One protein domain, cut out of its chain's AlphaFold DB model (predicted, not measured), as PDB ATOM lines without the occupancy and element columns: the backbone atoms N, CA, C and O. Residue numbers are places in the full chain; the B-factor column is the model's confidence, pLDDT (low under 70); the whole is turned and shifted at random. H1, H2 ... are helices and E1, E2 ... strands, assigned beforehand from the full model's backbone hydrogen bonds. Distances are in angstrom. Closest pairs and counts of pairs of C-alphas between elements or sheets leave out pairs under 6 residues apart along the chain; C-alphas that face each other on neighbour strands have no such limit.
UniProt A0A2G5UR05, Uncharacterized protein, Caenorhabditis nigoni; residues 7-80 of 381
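This is residues 7 to 80 of the 381 residues of an uncharacterized protein of Caenorhabditis nigoni (UniProt A0A2G5UR05). A small two-stranded antiparallel sheet, E1 with E2, has a narrow loop folding back at one end, where residues 10 to 11 pair with residues 17 to 18, and four short helices spread out from it; H2, H3 and H4 follow E2 in an open arc. The 74 printed residues, in the order E1 H1 E2 H2 H3 H4, are mixed, with 34 in named elements; the whole is compact, with a radius of gyration of the C-alphas of 12.4 A, spanning 36 by 27 by 18 A.

E1, residues 17 to 20, begins at C-alpha (-19.673, -21.281, -37.496) and is 10.6 A long. H1 is residues 28 to 33, E2 40 to 42, H2 43 to 52 with 14.3 A, H3 59 to 64. H4, residues 69 to 73, ends at (-20.910, -17.410, -55.578).

E1 and E2 are antiparallel at 149 degrees, with N 19 and O 41 2.9 A apart. The closest C-alphas of E1 and H2, Lys 17 and Thr 43, are 5.5 A apart. H3 and H4 are close but not clearly touching, C-alphas 64 and 71 being 7.0 A apart. H1 is apart from the other helices. In the four helices every O i to N i+4 pair is within hydrogen-bond range.

C-alphas 13 and 58 are farthest apart, 37.7 A. The printed part has no cut and no long link. Residues 7, 23 to 25 and 53 to 60 have pLDDT under 70.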
ATOM      1  N   LEU A   7     -25.923  -8.893 -35.488       64.69
ATOM      2  CA  LEU A   7     -24.664  -9.454 -35.024       64.69
ATOM      3  C   LEU A   7     -24.917 -10.785 -34.316       64.69
ATOM      4  O   LEU A   7     -25.314 -10.802 -33.152       64.69
ATOM      5  N   TYR A   8     -24.684 -11.891 -35.020       74.69
ATOM      6  CA  TYR A   8     -24.704 -13.225 -34.431       74.69
ATOM      7  C   TYR A   8     -23.659 -14.143 -35.072       74.69
ATOM      8  O   TYR A   8     -23.272 -13.973 -36.232       74.69
ATOM      9  N   GLU A   9     -23.251 -15.139 -34.294       76.69
ATOM     10  CA  GLU A   9     -22.502 -16.312 -34.730       76.69
ATOM     11  C   GLU A   9     -23.215 -17.537 -34.144       76.69
ATOM     12  O   GLU A   9     -23.501 -17.565 -32.945       76.69
ATOM     13  N   VAL A  10     -23.547 -18.518 -34.982       78.38
ATOM     14  CA  VAL A  10     -24.159 -19.786 -34.556       78.38
ATOM     15  C   VAL A  10     -23.196 -20.923 -34.830       78.38
ATOM     16  O   VAL A  10     -22.630 -20.997 -35.914       78.38
ATOM     17  N   ASN A  11     -23.032 -21.821 -33.861       81.75
ATOM     18  CA  ASN A  11     -22.274 -23.053 -34.044       81.75
ATOM     19  C   ASN A  11     -23.236 -24.176 -34.443       81.75
ATOM     20  O   ASN A  11     -24.189 -24.460 -33.717       81.75
ATOM     21  N   LEU A  12     -22.981 -24.813 -35.582       78.19
ATOM     22  CA  LEU A  12     -23.622 -26.068 -35.955       78.19
ATOM     23  C   LEU A  12     -23.001 -27.235 -35.170       78.19
ATOM     24  O   LEU A  12     -21.905 -27.119 -34.616       78.19
ATOM     25  N   LEU A  13     -23.689 -28.381 -35.148       76.12
ATOM     26  CA  LEU A  13     -23.235 -29.593 -34.445       76.12
ATOM     27  C   LEU A  13     -21.893 -30.129 -34.962       76.12
ATOM     28  O   LEU A  13     -21.148 -30.748 -34.208       76.12
ATOM     29  N   ASP A  14     -21.572 -29.875 -36.228       78.56
ATOM     30  CA  ASP A  14     -20.301 -30.249 -36.855       78.56
ATOM     31  C   ASP A  14     -19.151 -29.266 -36.543       78.56
ATOM     32  O   ASP A  14     -18.037 -29.434 -37.037       78.56
ATOM     33  N   GLY A  15     -19.404 -28.240 -35.720       81.38
ATOM     34  CA  GLY A  15     -18.442 -27.194 -35.368       81.38
ATOM     35  C   GLY A  15     -18.358 -26.041 -36.373       81.38
ATOM     36  O   GLY A  15     -17.593 -25.099 -36.147       81.38
ATOM     37  N   THR A  16     -19.136 -26.070 -37.460       83.81
ATOM     38  CA  THR A  16     -19.212 -24.964 -38.422       83.81
ATOM     39  C   THR A  16     -19.807 -23.728 -37.763       83.81
ATOM     40  O   THR A  16     -20.844 -23.800 -37.104       83.81
ATOM     41  N   LYS A  17     -19.178 -22.571 -37.978       88.19
ATOM     42  CA  LYS A  17     -19.673 -21.281 -37.496       88.19
ATOM     43  C   LYS A  17     -20.392 -20.560 -38.614       88.19
ATOM     44  O   LYS A  17     -19.810 -20.380 -39.679       88.19
ATOM     45  N   LEU A  18     -21.621 -20.133 -38.353       88.19
ATOM     46  CA  LEU A  18     -22.450 -19.398 -39.293       88.19
ATOM     47  C   LEU A  18     -22.682 -17.958 -38.855       88.19
ATOM     48  O   LEU A  18     -23.003 -17.688 -37.697       88.19
ATOM     49  N   THR A  19     -22.609 -17.042 -39.814       87.75
ATOM     50  CA  THR A  19     -23.031 -15.643 -39.673       87.75
ATOM     51  C   THR A  19     -23.769 -15.187 -40.938       87.75
ATOM     52  O   THR A  19     -24.108 -16.011 -41.782       87.75
ATOM     53  N   ASN A  20     -24.077 -13.899 -41.074       87.31
ATOM     54  CA  ASN A  20     -24.754 -13.336 -42.247       87.31
ATOM     55  C   ASN A  20     -23.930 -12.233 -42.919       87.31
ATOM     56  O   ASN A  20     -22.996 -11.684 -42.332       87.31
ATOM     57  N   ASN A  21     -24.319 -11.861 -44.137       86.38
ATOM     58  CA  ASN A  21     -23.645 -10.823 -44.913       86.38
ATOM     59  C   ASN A  21     -23.868  -9.378 -44.450       86.38
ATOM     60  O   ASN A  21     -23.128  -8.486 -44.873       86.38
ATOM     61  N   TYR A  22     -24.811  -9.131 -43.543       82.00
ATOM     62  CA  TYR A  22     -24.966  -7.830 -42.889       82.00
ATOM     63  C   TYR A  22     -24.012  -7.643 -41.707       82.00
ATOM     64  O   TYR A  22     -23.811  -6.514 -41.253       82.00
ATOM     65  N   TYR A  23     -23.385  -8.717 -41.219       67.75
ATOM     66  CA  TYR A  23     -22.426  -8.660 -40.124       67.75
ATOM     67  C   TYR A  23     -21.257  -7.730 -40.477       67.75
ATOM     68  O   TYR A  23     -20.549  -7.961 -41.449       67.75
ATOM     69  N   VAL A  24     -21.035  -6.673 -39.682       60.53
ATOM     70  CA  VAL A  24     -19.860  -5.768 -39.731       60.53
ATOM     71  C   VAL A  24     -19.722  -4.876 -40.982       60.53
ATOM     72  O   VAL A  24     -19.041  -3.853 -40.908       60.53
ATOM     73  N   PHE A  25     -20.375  -5.184 -42.105       63.44
ATOM     74  CA  PHE A  25     -20.050  -4.549 -43.392       63.44
ATOM     75  C   PHE A  25     -21.037  -3.490 -43.884       63.44
ATOM     76  O   PHE A  25     -20.616  -2.589 -44.614       63.44
ATOM     77  N   PHE A  26     -22.309  -3.555 -43.481       73.12
ATOM     78  CA  PHE A  26     -23.345  -2.656 -43.994       73.12
ATOM     79  C   PHE A  26     -24.284  -2.172 -42.886       73.12
ATOM     80  O   PHE A  26     -24.671  -2.928 -41.999       73.12
ATOM     81  N   ASN A  27     -24.666  -0.898 -42.936       80.38
ATOM     82  CA  ASN A  27     -25.782  -0.364 -42.156       80.38
ATOM     83  C   ASN A  27     -27.099  -0.442 -42.960       80.38
ATOM     84  O   ASN A  27     -27.080  -0.675 -44.166       80.38
ATOM     85  N   MET A  28     -28.246  -0.204 -42.313       78.56
ATOM     86  CA  MET A  28     -29.559  -0.289 -42.977       78.56
ATOM     87  C   MET A  28     -29.721   0.658 -44.168       78.56
ATOM     88  O   MET A  28     -30.359   0.302 -45.153       78.56
ATOM     89  N   GLU A  29     -29.126   1.850 -44.115       83.25
ATOM     90  CA  GLU A  29     -29.160   2.786 -45.241       83.25
ATOM     91  C   GLU A  29     -28.420   2.203 -46.451       83.25
ATOM     92  O   GLU A  29     -28.910   2.279 -47.573       83.25
ATOM     93  N   GLN A  30     -27.274   1.557 -46.227       85.88
ATOM     94  CA  GLN A  30     -26.507   0.880 -47.272       85.88
ATOM     95  C   GLN A  30     -27.219  -0.365 -47.799       85.88
ATOM     96  O   GLN A  30     -27.180  -0.590 -49.009       85.88
ATOM     97  N   ILE A  31     -27.862  -1.146 -46.927       86.81
ATOM     98  CA  ILE A  31     -28.649  -2.323 -47.318       86.81
ATOM     99  C   ILE A  31     -29.767  -1.896 -48.271       86.81
ATOM    100  O   ILE A  31     -29.833  -2.385 -49.395       86.81
ATOM    101  N   ARG A  32     -30.559  -0.893 -47.875       85.75
ATOM    102  CA  ARG A  32     -31.661  -0.351 -48.682       85.75
ATOM    103  C   ARG A  32     -31.172   0.278 -49.981       85.75
ATOM    104  O   ARG A  32     -31.696  -0.023 -51.046       85.75
ATOM    105  N   LYS A  33     -30.150   1.139 -49.906       88.81
ATOM    106  CA  LYS A  33     -29.627   1.881 -51.063       88.81
ATOM    107  C   LYS A  33     -29.043   0.970 -52.139       88.81
ATOM    108  O   LYS A  33     -29.165   1.285 -53.318       88.81
ATOM    109  N   ASN A  34     -28.364  -0.104 -51.740       89.12
ATOM    110  CA  ASN A  34     -27.691  -1.006 -52.675       89.12
ATOM    111  C   ASN A  34     -28.468  -2.310 -52.908       89.12
ATOM    112  O   ASN A  34     -27.926  -3.208 -53.546       89.12
ATOM    113  N   HIS A  35     -29.700  -2.419 -52.398       90.00
ATOM    114  CA  HIS A  35     -30.534  -3.622 -52.490       90.00
ATOM    115  C   HIS A  35     -29.787  -4.893 -52.058       90.00
ATOM    116  O   HIS A  35     -29.823  -5.920 -52.735       90.00
ATOM    117  N   ILE A  36     -29.059  -4.796 -50.941       91.25
ATOM    118  CA  ILE A  36     -28.295  -5.916 -50.394       91.25
ATOM    119  C   ILE A  36     -29.301  -6.932 -49.857       91.25
ATOM    120  O   ILE A  36     -30.141  -6.585 -49.030       91.25
ATOM    121  N   LYS A  37     -29.207  -8.170 -50.334       92.94
ATOM    122  CA  LYS A  37     -30.027  -9.298 -49.910       92.94
ATOM    123  C   LYS A  37     -29.293 -10.150 -48.887       92.94
ATOM    124  O   LYS A  37     -28.070 -10.287 -48.926       92.94
ATOM    125  N   TYR A  38     -30.059 -10.729 -47.979       91.94
ATOM    126  CA  TYR A  38     -29.584 -11.542 -46.880       91.94
ATOM    127  C   TYR A  38     -29.115 -12.899 -47.403       91.94
ATOM    128  O   TYR A  38     -29.823 -13.562 -48.156       91.94
ATOM    129  N   PHE A  39     -27.950 -13.345 -46.946       92.56
ATOM    130  CA  PHE A  39     -27.513 -14.730 -47.061       92.56
ATOM    131  C   PHE A  39     -26.498 -15.070 -45.964       92.56
ATOM    132  O   PHE A  39     -25.952 -14.197 -45.282       92.56
ATOM    133  N   LEU A  40     -26.262 -16.367 -45.779       91.69
ATOM    134  CA  LEU A  40     -25.427 -16.896 -44.704       91.69
ATOM    135  C   LEU A  40     -23.990 -17.159 -45.165       91.69
ATOM    136  O   LEU A  40     -23.756 -17.639 -46.278       91.69
ATOM    137  N   TYR A  41     -23.051 -16.897 -44.262       89.12
ATOM    138  CA  TYR A  41     -21.641 -17.255 -44.373       89.12
ATOM    139  C   TYR A  41     -21.285 -18.363 -43.406       89.12
ATOM    140  O   TYR A  41     -21.771 -18.353 -42.275       89.12
ATOM    141  N   ASP A  42     -20.362 -19.223 -43.816       90.19
ATOM    142  CA  ASP A  42     -19.648 -20.112 -42.913       90.19
ATOM    143  C   ASP A  42     -18.192 -19.667 -42.655       90.19
ATOM    144  O   ASP A  42     -17.690 -18.662 -43.174       90.19
ATOM    145  N   THR A  43     -17.488 -20.428 -41.816       87.12
ATOM    146  CA  THR A  43     -16.066 -20.210 -41.529       87.12
ATOM    147  C   THR A  43     -15.197 -20.229 -42.793       87.12
ATOM    148  O   THR A  43     -14.233 -19.463 -42.883       87.12
ATOM    149  N   GLN A  44     -15.497 -21.099 -43.762       89.44
ATOM    150  CA  GLN A  44     -14.711 -21.232 -44.989       89.44
ATOM    151  C   GLN A  44     -14.913 -20.026 -45.905       89.44
ATOM    152  O   GLN A  44     -13.931 -19.511 -46.438       89.44
ATOM    153  N   ASP A  45     -16.141 -19.514 -46.007       89.69
ATOM    154  CA  ASP A  45     -16.463 -18.286 -46.731       89.69
ATOM    155  C   ASP A  45     -15.639 -17.108 -46.196       89.69
ATOM    156  O   ASP A  45     -14.997 -16.383 -46.961       89.69
ATOM    157  N   LEU A  46     -15.587 -16.941 -44.870       83.12
ATOM    158  CA  LEU A  46     -14.808 -15.881 -44.221       83.12
ATOM    159  C   LEU A  46     -13.299 -16.039 -44.466       83.12
ATOM    160  O   LEU A  46     -12.597 -15.049 -44.709       83.12
ATOM    161  N   MET A  47     -12.783 -17.272 -44.427       84.38
ATOM    162  CA  MET A  47     -11.376 -17.562 -44.723       84.38
ATOM    163  C   MET A  47     -11.029 -17.284 -46.187       84.38
ATOM    164  O   MET A  47     -10.005 -16.651 -46.457       84.38
ATOM    165  N   HIS A  48     -11.874 -17.728 -47.121       84.44
ATOM    166  CA  HIS A  48     -11.731 -17.459 -48.549       84.44
ATOM    167  C   HIS A  48     -11.713 -15.950 -48.792       84.44
ATOM    168  O   HIS A  48     -10.802 -15.420 -49.431       84.44
ATOM    169  N   PHE A  49     -12.669 -15.239 -48.195       78.69
ATOM    170  CA  PHE A  49     -12.782 -13.798 -48.329       78.69
ATOM    171  C   PHE A  49     -11.536 -13.075 -47.801       78.69
ATOM    172  O   PHE A  49     -10.953 -12.250 -48.502       78.69
ATOM    173  N   THR A  50     -11.061 -13.436 -46.606       78.81
ATOM    174  CA  THR A  50      -9.864 -12.839 -45.987       78.81
ATOM    175  C   THR A  50      -8.612 -13.026 -46.845       78.81
ATOM    176  O   THR A  50      -7.805 -12.102 -46.968       78.81
ATOM    177  N   LYS A  51      -8.457 -14.195 -47.479       80.44
ATOM    178  CA  LYS A  51      -7.316 -14.499 -48.354       80.44
ATOM    179  C   LYS A  51      -7.403 -13.770 -49.701       80.44
ATOM    180  O   LYS A  51      -6.401 -13.230 -50.160       80.44
ATOM    181  N   ASN A  52      -8.594 -13.690 -50.299       73.94
ATOM    182  CA  ASN A  52      -8.769 -13.225 -51.682       73.94
ATOM    183  C   ASN A  52      -9.140 -11.733 -51.818       73.94
ATOM    184  O   ASN A  52      -9.027 -11.155 -52.901       73.94
ATOM    185  N   LEU A  53      -9.476 -11.058 -50.712       67.25
ATOM    186  CA  LEU A  53      -9.762  -9.613 -50.611       67.25
ATOM    187  C   LEU A  53      -8.676  -8.693 -51.200       67.25
ATOM    188  O   LEU A  53      -8.952  -7.533 -51.530       67.25
ATOM    189  N   GLN A  54      -7.432  -9.168 -51.284       64.44
ATOM    190  CA  GLN A  54      -6.306  -8.398 -51.818       64.44
ATOM    191  C   GLN A  54      -6.338  -8.295 -53.353       64.44
ATOM    192  O   GLN A  54      -5.825  -7.317 -53.904       64.44
ATOM    193  N   HIS A  55      -6.978  -9.255 -54.028       67.69
ATOM    194  CA  HIS A  55      -7.025  -9.362 -55.491       67.69
ATOM    195  C   HIS A  55      -8.234  -8.651 -56.111       67.69
ATOM    196  O   HIS A  55      -8.179  -8.213 -57.257       67.69
ATOM    197  N   LEU A  56      -9.298  -8.453 -55.334       64.12
ATOM    198  CA  LEU A  56     -10.485  -7.708 -55.746       64.12
ATOM    199  C   LEU A  56     -10.225  -6.193 -55.627       64.12
ATOM    200  O   LEU A  56     -10.554  -5.552 -54.627       64.12
ATOM    201  N   LYS A  57      -9.581  -5.601 -56.639       61.66
ATOM    202  CA  LYS A  57      -9.472  -4.141 -56.802       61.66
ATOM    203  C   LYS A  57     -10.335  -3.696 -57.982       61.66
ATOM    204  O   LYS A  57     -10.257  -4.335 -59.026       61.66
ATOM    205  N   PRO A  58     -11.075  -2.573 -57.879       69.12
ATOM    206  CA  PRO A  58     -11.216  -1.631 -56.751       69.12
ATOM    207  C   PRO A  58     -12.085  -2.106 -55.566       69.12
ATOM    208  O   PRO A  58     -12.803  -3.096 -55.648       69.12
ATOM    209  N   ARG A  59     -12.066  -1.332 -54.460       67.69
ATOM    210  CA  ARG A  59     -12.846  -1.583 -53.224       67.69
ATOM    211  C   ARG A  59     -14.331  -1.836 -53.485       67.69
ATOM    212  O   ARG A  59     -14.913  -2.660 -52.800       67.69
ATOM    213  N   ARG A  60     -14.898  -1.174 -54.490       69.19
ATOM    214  CA  ARG A  60     -16.293  -1.329 -54.899       69.19
ATOM    215  C   ARG A  60     -16.653  -2.782 -55.234       69.19
ATOM    216  O   ARG A  60     -17.628  -3.285 -54.695       69.19
ATOM    217  N   HIS A  61     -15.811  -3.495 -55.984       72.38
ATOM    218  CA  HIS A  61     -16.045  -4.910 -56.298       72.38
ATOM    219  C   HIS A  61     -15.949  -5.826 -55.074       72.38
ATOM    220  O   HIS A  61     -16.568  -6.883 -55.048       72.38
ATOM    221  N   ARG A  62     -15.214  -5.408 -54.032       76.50
ATOM    222  CA  ARG A  62     -15.172  -6.132 -52.750       76.50
ATOM    223  C   ARG A  62     -16.485  -6.044 -52.000       76.50
ATOM    224  O   ARG A  62     -16.773  -6.929 -51.205       76.50
ATOM    225  N   ASP A  63     -17.217  -4.951 -52.159       81.50
ATOM    226  CA  ASP A  63     -18.494  -4.754 -51.479       81.50
ATOM    227  C   ASP A  63     -19.631  -5.356 -52.318       81.50
ATOM    228  O   ASP A  63     -20.454  -6.082 -51.771       81.50
ATOM    229  N   GLU A  64     -19.609  -5.166 -53.643       86.81
ATOM    230  CA  GLU A  64     -20.611  -5.696 -54.583       86.81
ATOM    231  C   GLU A  64     -20.708  -7.227 -54.571       86.81
ATOM    232  O   GLU A  64     -21.811  -7.766 -54.633       86.81
ATOM    233  N   CYS A  65     -19.593  -7.951 -54.404       86.94
ATOM    234  CA  CYS A  65     -19.645  -9.412 -54.287       86.94
ATOM    235  C   CYS A  65     -20.358  -9.904 -53.016       86.94
ATOM    236  O   CYS A  65     -20.616 -11.092 -52.888       86.94
ATOM    237  N   ARG A  66     -20.691  -9.019 -52.069       86.88
ATOM    238  CA  ARG A  66     -21.436  -9.348 -50.842       86.88
ATOM    239  C   ARG A  66     -22.879  -8.846 -50.872       86.88
ATOM    240  O   ARG A  66     -23.573  -8.935 -49.860       86.88
ATOM    241  N   TYR A  67     -23.330  -8.313 -52.008       90.88
ATOM    242  CA  TYR A  67     -24.680  -7.770 -52.135       90.88
ATOM    243  C   TYR A  67     -25.757  -8.845 -52.151       90.88
ATOM    244  O   TYR A  67     -26.854  -8.586 -51.688       90.88
ATOM    245  N   ASN A  68     -25.465 -10.039 -52.652       93.06
ATOM    246  CA  ASN A  68     -26.393 -11.162 -52.642       93.06
ATOM    247  C   ASN A  68     -25.625 -12.473 -52.863       93.06
ATOM    248  O   ASN A  68     -24.425 -12.463 -53.158       93.06
ATOM    249  N   LEU A  69     -26.339 -13.590 -52.725       93.94
ATOM    250  CA  LEU A  69     -25.779 -14.929 -52.876       93.94
ATOM    251  C   LEU A  69     -25.184 -15.166 -54.274       93.94
ATOM    252  O   LEU A  69     -24.087 -15.715 -54.371       93.94
ATOM    253  N   ASP A  70     -25.853 -14.714 -55.342       93.25
ATOM    254  CA  ASP A  70     -25.363 -14.868 -56.720       93.25
ATOM    255  C   ASP A  70     -24.020 -14.160 -56.932       93.25
ATOM    256  O   ASP A  70     -23.061 -14.758 -57.422       93.25
ATOM    257  N   ALA A  71     -23.923 -12.897 -56.513       92.06
ATOM    258  CA  ALA A  71     -22.709 -12.102 -56.630       92.06
ATOM    259  C   ALA A  71     -21.546 -12.724 -55.844       92.06
ATOM    260  O   ALA A  71     -20.402 -12.687 -56.305       92.06
ATOM    261  N   PHE A  72     -21.835 -13.316 -54.684       91.31
ATOM    262  CA  PHE A  72     -20.820 -13.974 -53.869       91.31
ATOM    263  C   PHE A  72     -20.339 -15.280 -54.500       91.31
ATOM    264  O   PHE A  72     -19.131 -15.498 -54.611       91.31
ATOM    265  N   GLN A  73     -21.257 -16.123 -54.976       92.44
ATOM    266  CA  GLN A  73     -20.910 -17.410 -55.578       92.44
ATOM    267  C   GLN A  73     -20.100 -17.254 -56.874       92.44
ATOM    268  O   GLN A  73     -19.233 -18.076 -57.150       92.44
ATOM    269  N   ARG A  74     -20.273 -16.161 -57.631       89.56
ATOM    270  CA  ARG A  74     -19.407 -15.858 -58.791       89.56
ATOM    271  C   ARG A  74     -17.928 -15.689 -58.424       89.56
ATOM    272  O   ARG A  74     -17.069 -15.888 -59.277       89.56
ATOM    273  N   VAL A  75     -17.636 -15.279 -57.189       88.19
ATOM    274  CA  VAL A  75     -16.265 -15.108 -56.682       88.19
ATOM    275  C   VAL A  75     -15.771 -16.370 -55.980       88.19
ATOM    276  O   VAL A  75     -14.581 -16.669 -56.054       88.19
ATOM    277  N   TYR A  76     -16.670 -17.113 -55.334       90.62
ATOM    278  CA  TYR A  76     -16.368 -18.385 -54.683       90.62
ATOM    279  C   TYR A  76     -17.353 -19.478 -55.131       90.62
ATOM    280  O   TYR A  76     -18.360 -19.712 -54.452       90.62
ATOM    281  N   PRO A  77     -17.098 -20.129 -56.285       91.25
ATOM    282  CA  PRO A  77     -18.024 -21.092 -56.876       91.25
ATOM    283  C   PRO A  77     -18.341 -22.284 -55.977       91.25
ATOM    284  O   PRO A  77     -19.453 -22.800 -56.048       91.25
ATOM    285  N   GLU A  78     -17.406 -22.687 -55.112       90.94
ATOM    286  CA  GLU A  78     -17.537 -23.828 -54.200       90.94
ATOM    287  C   GLU A  78     -18.244 -23.486 -52.875       90.94
ATOM    288  O   GLU A  78     -18.286 -24.317 -51.968       90.94
ATOM    289  N   LYS A  79     -18.789 -22.269 -52.727       92.38
ATOM    290  CA  LYS A  79     -19.520 -21.868 -51.519       92.38
ATOM    291  C   LYS A  79     -20.621 -22.877 -51.176       92.38
ATOM    292  O   LYS A  79     -21.523 -23.115 -51.974       92.38
ATOM    293  N   LYS A  80     -20.648 -23.335 -49.926       93.94
ATOM    294  CA  LYS A  80     -21.782 -24.092 -49.396       93.94
ATOM    295  C   LYS A  80     -23.034 -23.212 -49.295       93.94
ATOM    296  O   LYS A  80     -22.991 -22.082 -48.784       93.94
TER     297      LYS A  80